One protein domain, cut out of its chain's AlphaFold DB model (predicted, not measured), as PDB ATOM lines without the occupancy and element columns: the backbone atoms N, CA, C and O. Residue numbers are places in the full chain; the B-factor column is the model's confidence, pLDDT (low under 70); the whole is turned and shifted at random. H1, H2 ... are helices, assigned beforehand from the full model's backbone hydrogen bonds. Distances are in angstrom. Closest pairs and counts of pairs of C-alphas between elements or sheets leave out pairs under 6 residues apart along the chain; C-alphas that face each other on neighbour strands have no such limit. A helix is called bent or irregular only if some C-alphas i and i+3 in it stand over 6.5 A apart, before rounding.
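Overview. This is residues 2 to 62 of the 483 residues of an uncharacterized protein of Pseudogymnoascus sp. 03VT05 (UniProt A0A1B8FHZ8). This is a strung-out chain of helices: a long loop, residues 6 to 24, folds back on itself at one end, the short helix H1 and the helix H2 pack together next to it, and the longest helix, H3, is set off at the other end with a gap between it and H2. Residues 51 to 62, of which 51 to 61 belong to H3, stick out as an arm. The printed part has 61 residues with three named helices in the order H1, H2, H3, and no named strand; its class is all helix. The whole is only just loose, close to extended, with a radius of gyration of the C-alphas of 15.6 A. Its C-alphas span 47 by 25 by 14 A, an outline that is only just flat.

Arrangement. Begin at the first printed residue with H1, residues 2 to 5, and compare it with H2, residues 25 to 36. The two touch, and their closest C-alphas, those of Ala 5 and Ile 29, are 5.8 A apart. H2 touches H1 with its residues 28 to 32 alone, and the two centres are 10.0 A apart. Go on to H3, residues 44 to 61, and you will find that it touches no helix: it is apart from H1 and also from H2, which it follows in the chain. In the backbones of H2 and H3, each O i to N i+4 pair is within hydrogen-bond range, while H1 is too short for such a pair and has its one O i to N i+3 pair within range.

Along the chain. Find C-alpha 2 at (51.647, 46.986, -0.749), where H1 begins; its four residues end at Ala 5. Then look for C-alpha 25 at (44.710, 39.196, -0.670), from which H2 runs 16.6 A to C-alpha 36. H3 begins at Ala 44 and runs 25.4 A to C-alpha 61 at (36.701, 48.378, -28.278). H3 has 18 residues, and no helix here is bent.

Size, cuts and confidence. The two C-alphas farthest apart are those of Glu 13 and His 62, at 50.3 A, and the first and last printed C-alphas are 33.3 A apart. The printed part has no cut. The link from H1 to H2 is long, with 19 residues, and the link from H2 to H3 is short, with 7. Without the residues that stand free, the body has 49 residues and spans 36 by 21 by 14 A. Read the B-factor column for the model's confidence: the mean pLDDT of the printed part is 72.2, and 26 residues are under 70, namely residues 2 to 5, 33 to 47, 55 to 56 and 58 to 62.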
ATOM      1  N   LEU A   2      51.650  48.460  -0.802       57.34
ATOM      2  CA  LEU A   2      51.647  46.986  -0.749       57.34
ATOM      3  C   LEU A   2      52.271  46.418   0.535       57.34
ATOM      4  O   LEU A   2      51.701  45.503   1.100       57.34
ATOM      5  N   GLU A   3      53.334  47.030   1.062       68.38
ATOM      6  CA  GLU A   3      53.936  46.640   2.354       68.38
ATOM      7  C   GLU A   3      52.991  46.806   3.554       68.38
ATOM      8  O   GLU A   3      53.156  46.140   4.559       68.38
ATOM      9  N   ILE A   4      51.970  47.661   3.454       69.62
ATOM     10  CA  ILE A   4      50.943  47.815   4.500       69.62
ATOM     11  C   ILE A   4      49.730  46.923   4.197       69.62
ATOM     12  O   ILE A   4      49.035  46.456   5.099       69.62
ATOM     13  N   ALA A   5      49.443  46.701   2.911       69.88
ATOM     14  CA  ALA A   5      48.298  45.917   2.476       69.88
ATOM     15  C   ALA A   5      48.513  44.412   2.616       69.88
ATOM     16  O   ALA A   5      47.581  43.704   2.990       69.88
ATOM     17  N   VAL A   6      49.721  43.959   2.292       81.62
ATOM     18  CA  VAL A   6      50.137  42.562   2.210       81.62
ATOM     19  C   VAL A   6      51.630  42.491   2.570       81.62
ATOM     20  O   VAL A   6      52.470  42.308   1.684       81.62
ATOM     21  N   PRO A   7      52.000  42.723   3.840       81.62
ATOM     22  CA  PRO A   7      53.392  42.601   4.240       81.62
ATOM     23  C   PRO A   7      53.849  41.147   4.094       81.62
ATOM     24  O   PRO A   7      53.070  40.212   4.287       81.62
ATOM     25  N   LEU A   8      55.110  40.961   3.700       80.38
ATOM     26  CA  LEU A   8      55.672  39.628   3.474       80.38
ATOM     27  C   LEU A   8      55.709  38.815   4.779       80.38
ATOM     28  O   LEU A   8      55.371  37.639   4.779       80.38
ATOM     29  N   GLU A   9      56.036  39.488   5.880       81.19
ATOM     30  CA  GLU A   9      56.055  38.967   7.248       81.19
ATOM     31  C   GLU A   9      55.023  39.717   8.100       81.19
ATOM     32  O   GLU A   9      54.589  40.806   7.731       81.19
ATOM     33  N   ALA A  10      54.594  39.161   9.233       83.19
ATOM     34  CA  ALA A  10      53.684  39.865  10.135       83.19
ATOM     35  C   ALA A  10      54.406  41.015  10.864       83.19
ATOM     36  O   ALA A  10      55.562  40.881  11.253       83.19
ATOM     37  N   TRP A  11      53.703  42.127  11.101       84.88
ATOM     38  CA  TRP A  11      54.194  43.260  11.896       84.88
ATOM     39  C   TRP A  11      53.253  43.475  13.089       84.88
ATOM     40  O   TRP A  11      52.324  44.288  13.001       84.88
ATOM     41  N   PRO A  12      53.455  42.749  14.207       79.88
ATOM     42  CA  PRO A  12      52.545  42.765  15.354       79.88
ATOM     43  C   PRO A  12      52.406  44.148  15.993       79.88
ATOM     44  O   PRO A  12      51.308  44.542  16.374       79.88
ATOM     45  N   GLU A  13      53.498  44.917  16.033       82.56
ATOM     46  CA  GLU A  13      53.540  46.279  16.586       82.56
ATOM     47  C   GLU A  13      52.642  47.264  15.822       82.56
ATOM     48  O   GLU A  13      52.132  48.225  16.391       82.56
ATOM     49  N   LEU A  14      52.405  47.000  14.533       77.38
ATOM     50  CA  LEU A  14      51.523  47.785  13.667       77.38
ATOM     51  C   LEU A  14      50.149  47.121  13.472       77.38
ATOM     52  O   LEU A  14      49.316  47.631  12.720       77.38
ATOM     53  N   GLY A  15      49.908  45.974  14.118       81.44
ATOM     54  CA  GLY A  15      48.695  45.174  13.953       81.44
ATOM     55  C   GLY A  15      48.501  44.633  12.531       81.44
ATOM     56  O   GLY A  15      47.360  44.442  12.098       81.44
ATOM     57  N   LEU A  16      49.584  44.429  11.772       82.50
ATOM     58  CA  LEU A  16      49.525  43.930  10.397       82.50
ATOM     59  C   LEU A  16      49.834  42.433  10.349       82.50
ATOM     60  O   LEU A  16      50.857  41.975  10.853       82.50
ATOM     61  N   GLN A  17      48.944  41.684   9.708       82.06
ATOM     62  CA  GLN A  17      49.091  40.250   9.464       82.06
ATOM     63  C   GLN A  17      50.001  40.001   8.262       82.06
ATOM     64  O   GLN A  17      49.947  40.768   7.297       82.06
ATOM     65  N   GLY A  18      50.800  38.934   8.315       81.88
ATOM     66  CA  GLY A  18      51.645  38.525   7.197       81.88
ATOM     67  C   GLY A  18      50.810  38.002   6.031       81.88
ATOM     68  O   GLY A  18      49.649  37.628   6.195       81.88
ATOM     69  N   LYS A  19      51.397  37.971   4.832       81.06
ATOM     70  CA  LYS A  19      50.731  37.525   3.599       81.06
ATOM     71  C   LYS A  19      50.057  36.154   3.737       81.06
ATOM     72  O   LYS A  19      48.988  35.960   3.166       81.06
ATOM     73  N   GLU A  20      50.674  35.243   4.483       80.81
ATOM     74  CA  GLU A  20      50.199  33.869   4.700       80.81
ATOM     75  C   GLU A  20      48.930  33.808   5.566       80.81
ATOM     76  O   GLU A  20      48.090  32.933   5.378       80.81
ATOM     77  N   ASP A  21      48.736  34.798   6.440       81.12
ATOM     78  CA  ASP A  21      47.604  34.876   7.368       81.12
ATOM     79  C   ASP A  21      46.386  35.606   6.764       81.12
ATOM     80  O   ASP A  21      45.307  35.675   7.368       81.12
ATOM     81  N   ILE A  22      46.533  36.188   5.568       82.50
ATOM     82  CA  ILE A  22      45.478  36.948   4.893       82.50
ATOM     83  C   ILE A  22      44.615  35.997   4.055       82.50
ATOM     84  O   ILE A  22      45.002  35.579   2.968       82.50
ATOM     85  N   LYS A  23      43.382  35.746   4.518       81.31
ATOM     86  CA  LYS A  23      42.401  34.864   3.847       81.31
ATOM     87  C   LYS A  23      42.150  35.186   2.366       81.31
ATOM     88  O   LYS A  23      41.958  34.278   1.570       81.31
ATOM     89  N   SER A  24      42.103  36.471   2.006       82.75
ATOM     90  CA  SER A  24      41.918  36.932   0.625       82.75
ATOM     91  C   SER A  24      42.710  38.216   0.398       82.75
ATOM     92  O   SER A  24      42.342  39.308   0.845       82.75
ATOM     93  N   ILE A  25      43.841  38.076  -0.295       80.06
ATOM     94  CA  ILE A  25      44.710  39.196  -0.670       80.06
ATOM     95  C   ILE A  25      43.957  40.237  -1.526       80.06
ATOM     96  O   ILE A  25      44.054  41.429  -1.210       80.06
ATOM     97  N   PRO A  26      43.169  39.848  -2.554       74.19
ATOM     98  CA  PRO A  26      42.425  40.806  -3.373       74.19
ATOM     99  C   PRO A  26      41.451  41.662  -2.560       74.19
ATOM    100  O   PRO A  26      41.421  42.883  -2.718       74.19
ATOM    101  N   GLU A  27      40.703  41.060  -1.631       77.25
ATOM    102  CA  GLU A  27      39.750  41.783  -0.782       77.25
ATOM    103  C   GLU A  27      40.447  42.749   0.179       77.25
ATOM    104  O   GLU A  27      39.984  43.876   0.384       77.25
ATOM    105  N   ARG A  28      41.593  42.349   0.745       77.88
ATOM    106  CA  ARG A  28      42.399  43.198   1.633       77.88
ATOM    107  C   ARG A  28      42.924  44.435   0.903       77.88
ATOM    108  O   ARG A  28      42.806  45.548   1.425       77.88
ATOM    109  N   ILE A  29      43.449  44.251  -0.310       77.06
ATOM    110  CA  ILE A  29      43.892  45.349  -1.177       77.06
ATOM    111  C   ILE A  29      42.700  46.229  -1.560       77.06
ATOM    112  O   ILE A  29      42.792  47.453  -1.466       77.06
ATOM    113  N   HIS A  30      41.563  45.634  -1.930       73.19
ATOM    114  CA  HIS A  30      40.361  46.378  -2.298       73.19
ATOM    115  C   HIS A  30      39.812  47.213  -1.128       73.19
ATOM    116  O   HIS A  30      39.432  48.365  -1.320       73.19
ATOM    117  N   LYS A  31      39.852  46.695   0.107       75.50
ATOM    118  CA  LYS A  31      39.442  47.417   1.323       75.50
ATOM    119  C   LYS A  31      40.334  48.629   1.613       75.50
ATOM    120  O   LYS A  31      39.824  49.695   1.954       75.50
ATOM    121  N   LEU A  32      41.652  48.486   1.457       73.94
ATOM    122  CA  LEU A  32      42.600  49.599   1.592       73.94
ATOM    123  C   LEU A  32      42.444  50.619   0.464       73.94
ATOM    124  O   LEU A  32      42.392  51.817   0.734       73.94
ATOM    125  N   ARG A  33      42.283  50.149  -0.779       69.94
ATOM    126  CA  ARG A  33      41.957  50.992  -1.932       69.94
ATOM    127  C   ARG A  33      40.683  51.790  -1.665       69.94
ATOM    128  O   ARG A  33      40.731  52.999  -1.759       69.94
ATOM    129  N   LYS A  34      39.585  51.177  -1.224       68.31
ATOM    130  CA  LYS A  34      38.324  51.887  -0.944       68.31
ATOM    131  C   LYS A  34      38.445  52.937   0.169       68.31
ATOM    132  O   LYS A  34      37.737  53.936   0.149       68.31
ATOM    133  N   LYS A  35      39.333  52.715   1.146       68.19
ATOM    134  CA  LYS A  35      39.569  53.641   2.266       68.19
ATOM    135  C   LYS A  35      40.471  54.826   1.892       68.19
ATOM    136  O   LYS A  35      40.316  55.896   2.470       68.19
ATOM    137  N   HIS A  36      41.424  54.631   0.979       66.44
ATOM    138  CA  HIS A  36      42.485  55.607   0.688       66.44
ATOM    139  C   HIS A  36      42.474  56.161  -0.747       66.44
ATOM    140  O   HIS A  36      43.098  57.186  -1.007       66.44
ATOM    141  N   LEU A  37      41.772  55.510  -1.672       62.25
ATOM    142  CA  LEU A  37      41.496  55.981  -3.026       62.25
ATOM    143  C   LEU A  37      40.000  56.282  -3.153       62.25
ATOM    144  O   LEU A  37      39.166  55.379  -3.168       62.25
ATOM    145  N   CYS A  38      39.673  57.563  -3.301       59.03
ATOM    146  CA  CYS A  38      38.336  57.995  -3.689       59.03
ATOM    147  C   CYS A  38      38.213  57.934  -5.218       59.03
ATOM    148  O   CYS A  38      38.626  58.872  -5.912       59.03
ATOM    149  N   GLU A  39      37.662  56.839  -5.744       53.53
ATOM    150  CA  GLU A  39      37.237  56.772  -7.147       53.53
ATOM    151  C   GLU A  39      36.190  57.852  -7.438       53.53
ATOM    152  O   GLU A  39      35.276  58.068  -6.644       53.53
ATOM    153  N   GLY A  40      36.347  58.567  -8.554       55.00
ATOM    154  CA  GLY A  40      35.441  59.657  -8.936       55.00
ATOM    155  C   GLY A  40      35.673  60.983  -8.199       55.00
ATOM    156  O   GLY A  40      34.884  61.911  -8.353       55.00
ATOM    157  N   SER A  41      36.752  61.114  -7.421       62.47
ATOM    158  CA  SER A  41      37.147  62.403  -6.837       62.47
ATOM    159  C   SER A  41      37.770  63.341  -7.881       62.47
ATOM    160  O   SER A  41      38.428  62.881  -8.815       62.47
ATOM    161  N   PHE A  42      37.669  64.662  -7.677       58.84
ATOM    162  CA  PHE A  42      38.362  65.691  -8.480       58.84
ATOM    163  C   PHE A  42      39.893  65.719  -8.276       58.84
ATOM    164  O   PHE A  42      40.557  66.706  -8.588       58.84
ATOM    165  N   SER A  43      40.481  64.654  -7.725       68.31
ATOM    166  CA  SER A  43      41.930  64.553  -7.566       68.31
ATOM    167  C   SER A  43      42.604  64.253  -8.906       68.31
ATOM    168  O   SER A  43      42.103  63.470  -9.718       68.31
ATOM    169  N   ALA A  44      43.788  64.834  -9.121       62.56
ATOM    170  CA  ALA A  44      44.587  64.585 -10.320       62.56
ATOM    171  C   ALA A  44      44.848  63.081 -10.534       62.56
ATOM    172  O   ALA A  44      44.739  62.585 -11.652       62.56
ATOM    173  N   THR A  45      45.097  62.330  -9.456       62.41
ATOM    174  CA  THR A  45      45.333  60.879  -9.500       62.41
ATOM    175  C   THR A  45      44.106  60.092  -9.967       62.41
ATOM    176  O   THR A  45      44.240  59.213 -10.816       62.41
ATOM    177  N   SER A  46      42.907  60.407  -9.461       68.06
ATOM    178  CA  SER A  46      41.659  59.758  -9.897       68.06
ATOM    179  C   SER A  46      41.354  60.063 -11.366       68.06
ATOM    180  O   SER A  46      40.945  59.170 -12.109       68.06
ATOM    181  N   SER A  47      41.621  61.296 -11.809       69.94
ATOM    182  CA  SER A  47      41.475  61.694 -13.214       69.94
ATOM    183  C   SER A  47      42.431  60.920 -14.130       69.94
ATOM    184  O   SER A  47      41.983  60.317 -15.103       69.94
ATOM    185  N   ILE A  48      43.720  60.824 -13.775       73.56
ATOM    186  CA  ILE A  48      44.726  60.054 -14.533       73.56
ATOM    187  C   ILE A  48      44.343  58.572 -14.621       73.56
ATOM    188  O   ILE A  48      44.401  57.982 -15.698       73.56
ATOM    189  N   LEU A  49      43.926  57.960 -13.508       73.69
ATOM    190  CA  LEU A  49      43.516  56.551 -13.486       73.69
ATOM    191  C   LEU A  49      42.249  56.307 -14.314       73.69
ATOM    192  O   LEU A  49      42.175  55.315 -15.037       73.69
ATOM    193  N   SER A  50      41.282  57.225 -14.254       75.62
ATOM    194  CA  SER A  50      40.047  57.144 -15.041       75.62
ATOM    195  C   SER A  50      40.324  57.313 -16.535       75.62
ATOM    196  O   SER A  50      39.796  56.552 -17.340       75.62
ATOM    197  N   GLN A  51      41.203  58.245 -16.917       76.88
ATOM    198  CA  GLN A  51      41.643  58.424 -18.303       76.88
ATOM    199  C   GLN A  51      42.432  57.215 -18.817       76.88
ATOM    200  O   GLN A  51      42.221  56.794 -19.950       76.88
ATOM    201  N   LEU A  52      43.288  56.607 -17.988       73.62
ATOM    202  CA  LEU A  52      43.992  55.371 -18.331       73.62
ATOM    203  C   LEU A  52      43.009  54.211 -18.545       73.62
ATOM    204  O   LEU A  52      43.126  53.486 -19.528       73.62
ATOM    205  N   ALA A  53      42.037  54.034 -17.646       73.62
ATOM    206  CA  ALA A  53      41.014  52.996 -17.763       73.62
ATOM    207  C   ALA A  53      40.119  53.216 -18.993       73.62
ATOM    208  O   ALA A  53      39.834  52.271 -19.727       73.62
ATOM    209  N   MET A  54      39.733  54.469 -19.258       76.56
ATOM    210  CA  MET A  54      38.998  54.856 -20.460       76.56
ATOM    211  C   MET A  54      39.820  54.582 -21.722       76.56
ATOM    212  O   MET A  54      39.295  53.978 -22.647       76.56
ATOM    213  N   GLY A  55      41.106  54.944 -21.744       67.88
ATOM    214  CA  GLY A  55      42.015  54.668 -22.858       67.88
ATOM    215  C   GLY A  55      42.208  53.171 -23.110       67.88
ATOM    216  O   GLY A  55      42.147  52.737 -24.254       67.88
ATOM    217  N   LYS A  56      42.345  52.359 -22.051       64.00
ATOM    218  CA  LYS A  56      42.389  50.890 -22.158       64.00
ATOM    219  C   LYS A  56      41.098  50.321 -22.749       64.00
ATOM    220  O   LYS A  56      41.160  49.525 -23.677       64.00
ATOM    221  N   LYS A  57      39.938  50.768 -22.259       71.12
ATOM    222  CA  LYS A  57      38.628  50.347 -22.778       71.12
ATOM    223  C   LYS A  57      38.429  50.778 -24.235       71.12
ATOM    224  O   LYS A  57      37.887  50.017 -25.027       71.12
ATOM    225  N   TYR A  58      38.883  51.979 -24.595       69.19
ATOM    226  CA  TYR A  58      38.820  52.486 -25.965       69.19
ATOM    227  C   TYR A  58      39.719  51.670 -26.903       69.19
ATOM    228  O   TYR A  58      39.268  51.301 -27.978       69.19
ATOM    229  N   ASN A  59      40.934  51.307 -26.475       58.78
ATOM    230  CA  ASN A  59      41.819  50.409 -27.226       58.78
ATOM    231  C   ASN A  59      41.249  48.991 -27.387       58.78
ATOM    232  O   ASN A  59      41.458  48.379 -28.423       58.78
ATOM    233  N   GLN A  60      40.532  48.466 -26.388       56.94
ATOM    234  CA  GLN A  60      39.889  47.147 -26.479       56.94
ATOM    235  C   GLN A  60      38.664  47.142 -27.406       56.94
ATOM    236  O   GLN A  60      38.382  46.135 -28.043       56.94
ATOM    237  N   LEU A  61      37.914  48.249 -27.458       57.41
ATOM    238  CA  LEU A  61      36.701  48.378 -28.278       57.41
ATOM    239  C   LEU A  61      36.988  48.818 -29.715       57.41
ATOM    240  O   LEU A  61      36.232  48.482 -30.623       57.41
ATOM    241  N   HIS A  62      38.048  49.594 -29.923       54.44
ATOM    242  CA  HIS A  62      38.497  50.003 -31.241       54.44
ATOM    243  C   HIS A  62      39.704  49.163 -31.635       54.44
ATOM    244  O   HIS A  62      40.833  49.491 -31.272       54.44
TER     245      HIS A  62